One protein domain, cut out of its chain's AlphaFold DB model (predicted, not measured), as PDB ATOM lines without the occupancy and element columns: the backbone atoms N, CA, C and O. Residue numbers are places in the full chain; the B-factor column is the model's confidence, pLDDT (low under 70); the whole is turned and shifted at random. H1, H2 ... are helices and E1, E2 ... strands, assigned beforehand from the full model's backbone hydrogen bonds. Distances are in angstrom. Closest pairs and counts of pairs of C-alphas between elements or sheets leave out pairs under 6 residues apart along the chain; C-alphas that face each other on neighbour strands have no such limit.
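What this domain is: This is residues 4 to 81 of the 99 residues of an uncharacterized protein of Calidithermus roseus (UniProt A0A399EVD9). What shape is it? Two helices, H1 and H2, cover one face of a small antiparallel sheet, ordered E3, E2, E1, E4; the other face is bare. How is it built? The 78 printed residues run E1, E2, E3, H1, H2, E4, class mixed. They are compact, radius of gyration of the C-alphas 11.9 A, spanning 31 by 27 by 21 A.

Where its parts are: Where are the strands? E1 is residues 4 to 6, from C-alpha 4 at (3.816, -22.622, 42.015); E2 is 11 to 13, E3 17 to 19, E4 77 to 80. And the helices? H1, residues 23 to 36, spans 20.2 A; H2, 59 to 72, ends at (18.485, -18.540, 36.310).

How they stand to each other: Which strands pair? E1, E2 and E3 form a meander, successive antiparallel neighbours; N 4 and O 12 are 2.8 A apart, N 13 and O 17 2.9 A. How do the helices stand? Steep tilt, 48 degrees, opposite ways.

The domain as a whole: Any cut? The printed part has none. Where is confidence low? Residues 39 to 50, within the long H1 to H2 link, are under 70.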
ATOM      1  N   TRP A   4       2.785 -23.650  41.916       97.00
ATOM      2  CA  TRP A   4       3.816 -22.622  42.015       97.00
ATOM      3  C   TRP A   4       3.524 -21.540  40.984       97.00
ATOM      4  O   TRP A   4       3.591 -21.788  39.781       97.00
ATOM      5  N   ARG A   5       3.187 -20.337  41.444       97.50
ATOM      6  CA  ARG A   5       2.905 -19.180  40.593       97.50
ATOM      7  C   ARG A   5       4.060 -18.193  40.662       97.50
ATOM      8  O   ARG A   5       4.432 -17.749  41.745       97.50
ATOM      9  N   PHE A   6       4.590 -17.803  39.512       97.31
ATOM     10  CA  PHE A   6       5.708 -16.870  39.377       97.31
ATOM     11  C   PHE A   6       5.228 -15.469  38.994       97.31
ATOM     12  O   PHE A   6       4.131 -15.282  38.460       97.31
ATOM     13  N   ARG A   7       6.064 -14.460  39.270       96.38
ATOM     14  CA  ARG A   7       5.737 -13.045  39.003       96.38
ATOM     15  C   ARG A   7       5.460 -12.725  37.533       96.38
ATOM     16  O   ARG A   7       4.753 -11.764  37.255       96.38
ATOM     17  N   ASP A   8       6.000 -13.509  36.609       96.38
ATOM     18  CA  ASP A   8       5.788 -13.342  35.169       96.38
ATOM     19  C   ASP A   8       4.448 -13.922  34.672       96.38
ATOM     20  O   ASP A   8       4.146 -13.858  33.480       96.38
ATOM     21  N   GLY A   9       3.640 -14.481  35.580       96.00
ATOM     22  CA  GLY A   9       2.348 -15.092  35.284       96.00
ATOM     23  C   GLY A   9       2.412 -16.588  34.974       96.00
ATOM     24  O   GLY A   9       1.357 -17.190  34.764       96.00
ATOM     25  N   THR A  10       3.597 -17.206  34.977       98.00
ATOM     26  CA  THR A  10       3.742 -18.663  34.842       98.00
ATOM     27  C   THR A  10       3.172 -19.361  36.066       98.00
ATOM     28  O   THR A  10       3.448 -18.958  37.196       98.00
ATOM     29  N   THR A  11       2.395 -20.421  35.856       97.81
ATOM     30  CA  THR A  11       1.924 -21.296  36.939       97.81
ATOM     31  C   THR A  11       2.298 -22.733  36.620       97.81
ATOM     32  O   THR A  11       2.069 -23.199  35.508       97.81
ATOM     33  N   VAL A  12       2.888 -23.435  37.580       97.19
ATOM     34  CA  VAL A  12       3.229 -24.855  37.466       97.19
ATOM     35  C   VAL A  12       2.442 -25.628  38.510       97.19
ATOM     36  O   VAL A  12       2.342 -25.169  39.641       97.19
ATOM     37  N   TYR A  13       1.901 -26.786  38.153       96.38
ATOM     38  CA  TYR A  13       1.208 -27.691  39.073       96.38
ATOM     39  C   TYR A  13       2.017 -28.974  39.297       96.38
ATOM     40  O   TYR A  13       2.928 -29.277  38.520       96.38
ATOM     41  N   SER A  14       1.668 -29.752  40.332       93.44
ATOM     42  CA  SER A  14       2.186 -31.123  40.503       93.44
ATOM     43  C   SER A  14       2.089 -31.914  39.197       93.44
ATOM     44  O   SER A  14       1.182 -31.686  38.393       93.44
ATOM     45  N   HIS A  15       3.003 -32.866  38.997       91.12
ATOM     46  CA  HIS A  15       3.176 -33.570  37.717       91.12
ATOM     47  C   HIS A  15       3.619 -32.657  36.561       91.12
ATOM     48  O   HIS A  15       3.454 -33.003  35.394       91.12
ATOM     49  N   ALA A  16       4.205 -31.502  36.894       90.19
ATOM     50  CA  ALA A  16       4.832 -30.568  35.966       90.19
ATOM     51  C   ALA A  16       3.915 -30.059  34.836       90.19
ATOM     52  O   ALA A  16       4.361 -29.804  33.716       90.19
ATOM     53  N   LEU A  17       2.629 -29.858  35.126       95.06
ATOM     54  CA  LEU A  17       1.744 -29.135  34.214       95.06
ATOM     55  C   LEU A  17       2.089 -27.642  34.259       95.06
ATOM     56  O   LEU A  17       1.974 -27.020  35.311       95.06
ATOM     57  N   VAL A  18       2.486 -27.067  33.122       96.94
ATOM     58  CA  VAL A  18       2.901 -25.658  33.014       96.94
ATOM     59  C   VAL A  18       1.859 -24.837  32.252       96.94
ATOM     60  O   VAL A  18       1.591 -25.081  31.072       96.94
ATOM     61  N   GLU A  19       1.349 -23.789  32.889       97.75
ATOM     62  CA  GLU A  19       0.457 -22.774  32.332       97.75
ATOM     63  C   GLU A  19       1.152 -21.408  32.213       97.75
ATOM     64  O   GLU A  19       2.068 -21.080  32.968       97.75
ATOM     65  N   GLY A  20       0.701 -20.593  31.254       95.94
ATOM     66  CA  GLY A  20       1.273 -19.275  30.955       95.94
ATOM     67  C   GLY A  20       1.973 -19.204  29.595       95.94
ATOM     68  O   GLY A  20       2.226 -20.224  28.949       95.94
ATOM     69  N   HIS A  21       2.265 -17.980  29.158       96.50
ATOM     70  CA  HIS A  21       2.825 -17.667  27.832       96.50
ATOM     71  C   HIS A  21       4.129 -16.862  27.918       96.50
ATOM     72  O   HIS A  21       4.528 -16.218  26.952       96.50
ATOM     73  N   SER A  22       4.764 -16.818  29.090       97.25
ATOM     74  CA  SER A  22       6.038 -16.124  29.236       97.25
ATOM     75  C   SER A  22       7.182 -16.949  28.618       97.25
ATOM     76  O   SER A  22       7.057 -18.173  28.477       97.25
ATOM     77  N   PRO A  23       8.336 -16.321  28.327       97.12
ATOM     78  CA  PRO A  23       9.537 -17.047  27.911       97.12
ATOM     79  C   PRO A  23       9.980 -18.122  28.917       97.12
ATOM     80  O   PRO A  23      10.527 -19.151  28.525       97.12
ATOM     81  N   PHE A  24       9.725 -17.908  30.210       96.62
ATOM     82  CA  PHE A  24      10.001 -18.895  31.250       96.62
ATOM     83  C   PHE A  24       9.077 -20.111  31.127       96.62
ATOM     84  O   PHE A  24       9.560 -21.239  31.121       96.62
ATOM     85  N   ALA A  25       7.769 -19.910  30.930       97.00
ATOM     86  CA  ALA A  25       6.823 -21.007  30.720       97.00
ATOM     87  C   ALA A  25       7.179 -21.857  29.485       97.00
ATOM     88  O   ALA A  25       7.090 -23.085  29.524       97.00
ATOM     89  N   GLU A  26       7.590 -21.222  28.385       96.19
ATOM     90  CA  GLU A  26       8.058 -21.921  27.180       96.19
ATOM     91  C   GLU A  26       9.336 -22.727  27.436       96.19
ATOM     92  O   GLU A  26       9.430 -23.881  27.014       96.19
ATOM     93  N   HIS A  27      10.291 -22.147  28.168       94.44
ATOM     94  CA  HIS A  27      11.515 -22.830  28.581       94.44
ATOM     95  C   HIS A  27      11.221 -24.069  29.428       94.44
ATOM     96  O   HIS A  27      11.660 -25.158  29.062       94.44
ATOM     97  N   LEU A  28      10.407 -23.946  30.483       93.88
ATOM     98  CA  LEU A  28      10.051 -25.080  31.343       93.88
ATOM     99  C   LEU A  28       9.409 -26.220  30.542       93.88
ATOM    100  O   LEU A  28       9.779 -27.378  30.717       93.88
ATOM    101  N   ARG A  29       8.482 -25.911  29.623       94.19
ATOM    102  CA  ARG A  29       7.866 -26.934  28.759       94.19
ATOM    103  C   ARG A  29       8.896 -27.631  27.879       94.19
ATOM    104  O   ARG A  29       8.824 -28.847  27.730       94.19
ATOM    105  N   ARG A  30       9.846 -26.890  27.303       91.62
ATOM    106  CA  ARG A  30      10.920 -27.474  26.489       91.62
ATOM    107  C   ARG A  30      11.788 -28.420  27.314       91.62
ATOM    108  O   ARG A  30      12.020 -29.538  26.867       91.62
ATOM    109  N   GLU A  31      12.213 -28.010  28.507       89.06
ATOM    110  CA  GLU A  31      13.026 -28.856  29.391       89.06
ATOM    111  C   GLU A  31      12.278 -30.134  29.805       89.06
ATOM    112  O   GLU A  31      12.836 -31.230  29.742       89.06
ATOM    113  N   LEU A  32      10.988 -30.021  30.140       89.44
ATOM    114  CA  LEU A  32      10.140 -31.167  30.490       89.44
ATOM    115  C   LEU A  32       9.921 -32.121  29.309       89.44
ATOM    116  O   LEU A  32       9.917 -33.339  29.490       89.44
ATOM    117  N   ILE A  33       9.777 -31.592  28.091       87.50
ATOM    118  CA  ILE A  33       9.730 -32.405  26.869       87.50
ATOM    119  C   ILE A  33      11.061 -33.138  26.680       87.50
ATOM    120  O   ILE A  33      11.054 -34.349  26.473       87.50
ATOM    121  N   CYS A  34      12.201 -32.447  26.790       84.56
ATOM    122  CA  CYS A  34      13.518 -33.079  26.696       84.56
ATOM    123  C   CYS A  34      13.659 -34.228  27.706       84.56
ATOM    124  O   CYS A  34      14.103 -35.314  27.330       84.56
ATOM    125  N   LEU A  35      13.221 -34.018  28.954       82.75
ATOM    126  CA  LEU A  35      13.205 -35.040  30.002       82.75
ATOM    127  C   LEU A  35      12.381 -36.269  29.608       82.75
ATOM    128  O   LEU A  35      12.886 -37.385  29.692       82.75
ATOM    129  N   ALA A  36      11.162 -36.077  29.097       81.25
ATOM    130  CA  ALA A  36      10.298 -37.180  28.669       81.25
ATOM    131  C   ALA A  36      10.913 -38.038  27.544       81.25
ATOM    132  O   ALA A  36      10.619 -39.228  27.444       81.25
ATOM    133  N   TYR A  37      11.784 -37.455  26.715       81.62
ATOM    134  CA  TYR A  37      12.503 -38.159  25.648       81.62
ATOM    135  C   TYR A  37      13.875 -38.709  26.076       81.62
ATOM    136  O   TYR A  37      14.640 -39.167  25.228       81.62
ATOM    137  N   GLY A  38      14.206 -38.683  27.373       73.94
ATOM    138  CA  GLY A  38      15.500 -39.152  27.884       73.94
ATOM    139  C   GLY A  38      16.678 -38.255  27.487       73.94
ATOM    140  O   GLY A  38      17.833 -38.662  27.581       73.94
ATOM    141  N   CYS A  39      16.387 -37.039  27.023       68.94
ATOM    142  CA  CYS A  39      17.357 -36.001  26.679       68.94
ATOM    143  C   CYS A  39      17.377 -34.867  27.715       68.94
ATOM    144  O   CYS A  39      18.009 -33.837  27.481       68.94
ATOM    145  N   GLY A  40      16.641 -35.016  28.818       61.41
ATOM    146  CA  GLY A  40      16.562 -34.012  29.870       61.41
ATOM    147  C   GLY A  40      17.896 -33.860  30.589       61.41
ATOM    148  O   GLY A  40      18.685 -34.809  30.636       61.41
ATOM    149  N   PRO A  41      18.178 -32.678  31.153       57.28
ATOM    150  CA  PRO A  41      19.412 -32.499  31.889       57.28
ATOM    151  C   PRO A  41      19.446 -33.433  33.116       57.28
ATOM    152  O   PRO A  41      18.416 -33.779  33.694       57.28
ATOM    153  N   LEU A  42      20.647 -33.840  33.540       56.72
ATOM    154  CA  LEU A  42      20.876 -34.370  34.888       56.72
ATOM    155  C   LEU A  42      20.690 -33.207  35.867       56.72
ATOM    156  O   LEU A  42      21.649 -32.532  36.242       56.72
ATOM    157  N   VAL A  43      19.439 -32.892  36.195       62.09
ATOM    158  CA  VAL A  43      19.099 -31.699  36.972       62.09
ATOM    159  C   VAL A  43      18.921 -32.094  38.414       62.09
ATOM    160  O   VAL A  43      17.832 -32.481  38.818       62.09
ATOM    161  N   TRP A  44      20.012 -31.973  39.169       63.34
ATOM    162  CA  TRP A  44      20.036 -31.293  40.466       63.34
ATOM    163  C   TRP A  44      21.193 -31.818  41.315       63.34
ATOM    164  O   TRP A  44      21.207 -32.993  41.653       63.34
ATOM    165  N   LEU A  45      22.132 -30.948  41.703       54.97
ATOM    166  CA  LEU A  45      23.105 -31.237  42.758       54.97
ATOM    167  C   LEU A  45      22.493 -30.846  44.109       54.97
ATOM    168  O   LEU A  45      22.165 -29.675  44.324       54.97
ATOM    169  N   THR A  46      22.362 -31.802  45.032       59.25
ATOM    170  CA  THR A  46      22.128 -31.490  46.451       59.25
ATOM    171  C   THR A  46      23.207 -30.539  46.983       59.25
ATOM    172  O   THR A  46      24.318 -30.478  46.459       59.25
ATOM    173  N   LEU A  47      22.943 -29.873  48.116       52.09
ATOM    174  CA  LEU A  47      24.012 -29.305  48.963       52.09
ATOM    175  C   LEU A  47      25.074 -30.360  49.348       52.09
ATOM    176  O   LEU A  47      26.197 -30.011  49.693       52.09
ATOM    177  N   GLU A  48      24.715 -31.641  49.262       61.50
ATOM    178  CA  GLU A  48      25.557 -32.814  49.505       61.50
ATOM    179  C   GLU A  48      26.306 -33.283  48.235       61.50
ATOM    180  O   GLU A  48      27.045 -34.262  48.281       61.50
ATOM    181  N   GLY A  49      26.147 -32.584  47.102       63.19
ATOM    182  CA  GLY A  49      26.922 -32.781  45.876       63.19
ATOM    183  C   GLY A  49      26.496 -33.951  44.984       63.19
ATOM    184  O   GLY A  49      27.297 -34.389  44.160       63.19
ATOM    185  N   GLN A  50      25.275 -34.473  45.117       69.38
ATOM    186  CA  GLN A  50      24.793 -35.601  44.307       69.38
ATOM    187  C   GLN A  50      23.804 -35.153  43.236       69.38
ATOM    188  O   GLN A  50      22.839 -34.466  43.562       69.38
ATOM    189  N   ALA A  51      24.059 -35.565  41.988       70.38
ATOM    190  CA  ALA A  51      23.149 -35.385  40.864       70.38
ATOM    191  C   ALA A  51      21.980 -36.374  40.979       70.38
ATOM    192  O   ALA A  51      22.211 -37.580  41.090       70.38
ATOM    193  N   VAL A  52      20.748 -35.875  40.953       74.94
ATOM    194  CA  VAL A  52      19.528 -36.696  40.978       74.94
ATOM    195  C   VAL A  52      18.716 -36.410  39.719       74.94
ATOM    196  O   VAL A  52      18.712 -35.287  39.226       74.94
ATOM    197  N   GLU A  53      18.058 -37.430  39.175       76.31
ATOM    198  CA  GLU A  53      17.119 -37.265  38.067       76.31
ATOM    199  C   GLU A  53      15.831 -36.592  38.560       76.31
ATOM    200  O   GLU A  53      15.319 -36.913  39.638       76.31
ATOM    201  N   LEU A  54      15.302 -35.646  37.782       82.25
ATOM    202  CA  LEU A  54      14.038 -34.999  38.105       82.25
ATOM    203  C   LEU A  54      12.883 -35.993  37.925       82.25
ATOM    204  O   LEU A  54      12.529 -36.347  36.806       82.25
ATOM    205  N   ASP A  55      12.241 -36.372  39.028       85.06
ATOM    206  CA  ASP A  55      10.933 -37.029  39.010       85.06
ATOM    207  C   ASP A  55       9.831 -35.973  39.173       85.06
ATOM    208  O   ASP A  55       9.674 -35.376  40.240       85.06
ATOM    209  N   THR A  56       9.055 -35.740  38.114       85.75
ATOM    210  CA  THR A  56       7.967 -34.746  38.099       85.75
ATOM    211  C   THR A  56       6.776 -35.137  38.975       85.75
ATOM    212  O   THR A  56       5.956 -34.274  39.298       85.75
ATOM    213  N   ALA A  57       6.674 -36.402  39.401       88.25
ATOM    214  CA  ALA A  57       5.701 -36.840  40.397       88.25
ATOM    215  C   ALA A  57       6.151 -36.536  41.837       88.25
ATOM    216  O   ALA A  57       5.337 -36.585  42.761       88.25
ATOM    217  N   ASN A  58       7.427 -36.199  42.045       88.88
ATOM    218  CA  ASN A  58       7.952 -35.790  43.337       88.88
ATOM    219  C   ASN A  58       7.907 -34.262  43.468       88.88
ATOM    220  O   ASN A  58       8.822 -33.556  43.044       88.88
ATOM    221  N   ASP A  59       6.862 -33.753  44.124       90.25
ATOM    222  CA  ASP A  59       6.656 -32.312  44.323       90.25
ATOM    223  C   ASP A  59       7.845 -31.609  45.008       90.25
ATOM    224  O   ASP A  59       8.080 -30.427  44.774       90.25
ATOM    225  N   GLN A  60       8.640 -32.313  45.824       88.38
ATOM    226  CA  GLN A  60       9.822 -31.726  46.459       88.38
ATOM    227  C   GLN A  60      10.985 -31.544  45.478       88.38
ATOM    228  O   GLN A  60      11.687 -30.532  45.547       88.38
ATOM    229  N   LEU A  61      11.206 -32.507  44.577       86.31
ATOM    230  CA  LEU A  61      12.191 -32.359  43.503       86.31
ATOM    231  C   LEU A  61      11.728 -31.310  42.494       86.31
ATOM    232  O   LEU A  61      12.517 -30.441  42.125       86.31
ATOM    233  N   LEU A  62      10.441 -31.326  42.139       89.56
ATOM    234  CA  LEU A  62       9.833 -30.335  41.260       89.56
ATOM    235  C   LEU A  62       9.978 -28.916  41.826       89.56
ATOM    236  O   LEU A  62      10.476 -28.040  41.126       89.56
ATOM    237  N   ALA A  63       9.646 -28.695  43.103       90.81
ATOM    238  CA  ALA A  63       9.819 -27.397  43.757       90.81
ATOM    239  C   ALA A  63      11.277 -26.909  43.705       90.81
ATOM    240  O   ALA A  63      11.540 -25.757  43.365       90.81
ATOM    241  N   ARG A  64      12.243 -27.792  43.995       88.00
ATOM    242  CA  ARG A  64      13.675 -27.449  43.962       88.00
ATOM    243  C   ARG A  64      14.164 -27.101  42.563       88.00
ATOM    244  O   ARG A  64      14.938 -26.158  42.413       88.00
ATOM    245  N   TRP A  65      13.733 -27.861  41.564       88.94
ATOM    246  CA  TRP A  65      14.061 -27.586  40.172       88.94
ATOM    247  C   TRP A  65      13.474 -26.241  39.730       88.94
ATOM    248  O   TRP A  65      14.202 -25.386  39.232       88.94
ATOM    249  N   LEU A  66      12.196 -25.994  40.026       91.75
ATOM    250  CA  LEU A  66      11.523 -24.734  39.719       91.75
ATOM    251  C   LEU A  66      12.206 -23.523  40.369       91.75
ATOM    252  O   LEU A  66      12.371 -22.494  39.718       91.75
ATOM    253  N   GLU A  67      12.645 -23.635  41.626       89.81
ATOM    254  CA  GLU A  67      13.421 -22.581  42.288       89.81
ATOM    255  C   GLU A  67      14.747 -22.286  41.574       89.81
ATOM    256  O   GLU A  67      15.161 -21.129  41.501       89.81
ATOM    257  N   GLN A  68      15.438 -23.309  41.068       87.75
ATOM    258  CA  GLN A  68      16.694 -23.128  40.341       87.75
ATOM    259  C   GLN A  68      16.474 -22.474  38.979       87.75
ATOM    260  O   GLN A  68      17.138 -21.483  38.676       87.75
ATOM    261  N   GLU A  69      15.524 -22.975  38.192       91.19
ATOM    262  CA  GLU A  69      15.179 -22.399  36.889       91.19
ATOM    263  C   GLU A  69      14.719 -20.944  37.042       91.19
ATOM    264  O   GLU A  69      15.194 -20.059  36.332       91.19
ATOM    265  N   ALA A  70      13.872 -20.658  38.035       92.75
ATOM    266  CA  ALA A  70      13.439 -19.296  38.323       92.75
ATOM    267  C   ALA A  70      14.627 -18.382  38.664       92.75
ATOM    268  O   ALA A  70      14.713 -17.278  38.133       92.75
ATOM    269  N   ARG A  71      15.600 -18.846  39.466       90.38
ATOM    270  CA  ARG A  71      16.828 -18.078  39.758       90.38
ATOM    271  C   ARG A  71      17.645 -17.785  38.502       90.38
ATOM    272  O   ARG A  71      18.134 -16.666  38.372       90.38
ATOM    273  N   LEU A  72      17.781 -18.745  37.584       90.19
ATOM    274  CA  LEU A  72      18.485 -18.540  36.310       90.19
ATOM    275  C   LEU A  72      17.784 -17.496  35.426       90.19
ATOM    276  O   LEU A  72      18.452 -16.751  34.712       90.19
ATOM    277  N   PHE A  73      16.458 -17.400  35.523       92.44
ATOM    278  CA  PHE A  73      15.642 -16.398  34.834       92.44
ATOM    279  C   PHE A  73      15.485 -15.077  35.605       92.44
ATOM    280  O   PHE A  73      14.848 -14.151  35.103       92.44
ATOM    281  N   GLY A  74      16.044 -14.959  36.815       94.56
ATOM    282  CA  GLY A  74      15.854 -13.784  37.673       94.56
ATOM    283  C   GLY A  74      14.404 -13.597  38.140       94.56
ATOM    284  O   GLY A  74      13.971 -12.470  38.375       94.56
ATOM    285  N   LEU A  75      13.644 -14.688  38.237       95.19
ATOM    286  CA  LEU A  75      12.245 -14.710  38.643       95.19
ATOM    287  C   LEU A  75      12.085 -15.116  40.106       95.19
ATOM    288  O   LEU A  75      12.811 -15.949  40.645       95.19
ATOM    289  N   GLU A  76      11.059 -14.544  40.726       91.94
ATOM    290  CA  GLU A  76      10.626 -14.887  42.074       91.94
ATOM    291  C   GLU A  76       9.300 -15.647  42.032       91.94
ATOM    292  O   GLU A  76       8.410 -15.356  41.219       91.94
ATOM    293  N   LEU A  77       9.157 -16.587  42.965       93.94
ATOM    294  CA  LEU A  77       7.886 -17.223  43.273       93.94
ATOM    295  C   LEU A  77       6.963 -16.186  43.932       93.94
ATOM    296  O   LEU A  77       7.321 -15.576  44.937       93.94
ATOM    297  N   ALA A  78       5.789 -15.975  43.348       94.44
ATOM    298  CA  ALA A  78       4.781 -15.054  43.854       94.44
ATOM    299  C   ALA A  78       3.841 -15.734  44.860       94.44
ATOM    300  O   ALA A  78       3.481 -15.127  45.865       94.44
ATOM    301  N   GLU A  79       3.445 -16.980  44.591       94.88
ATOM    302  CA  GLU A  79       2.483 -17.725  45.408       94.88
ATOM    303  C   GLU A  79       2.689 -19.238  45.253       94.88
ATOM    304  O   GLU A  79       3.071 -19.714  44.182       94.88
ATOM    305  N   SER A  80       2.440 -19.998  46.320       94.06
ATOM    306  CA  SER A  80       2.398 -21.462  46.296       94.06
ATOM    307  C   SER A  80       1.635 -22.000  47.508       94.06
ATOM    308  O   SER A  80       1.719 -21.425  48.594       94.06
ATOM    309  N   ASP A  81       0.919 -23.112  47.338       93.44
ATOM    310  CA  ASP A  81       0.337 -23.904  48.433       93.44
ATOM    311  C   ASP A  81       1.230 -25.086  48.856       93.44
ATOM    312  O   ASP A  81       0.906 -25.819  49.796       93.44
TER     313      ASP A  81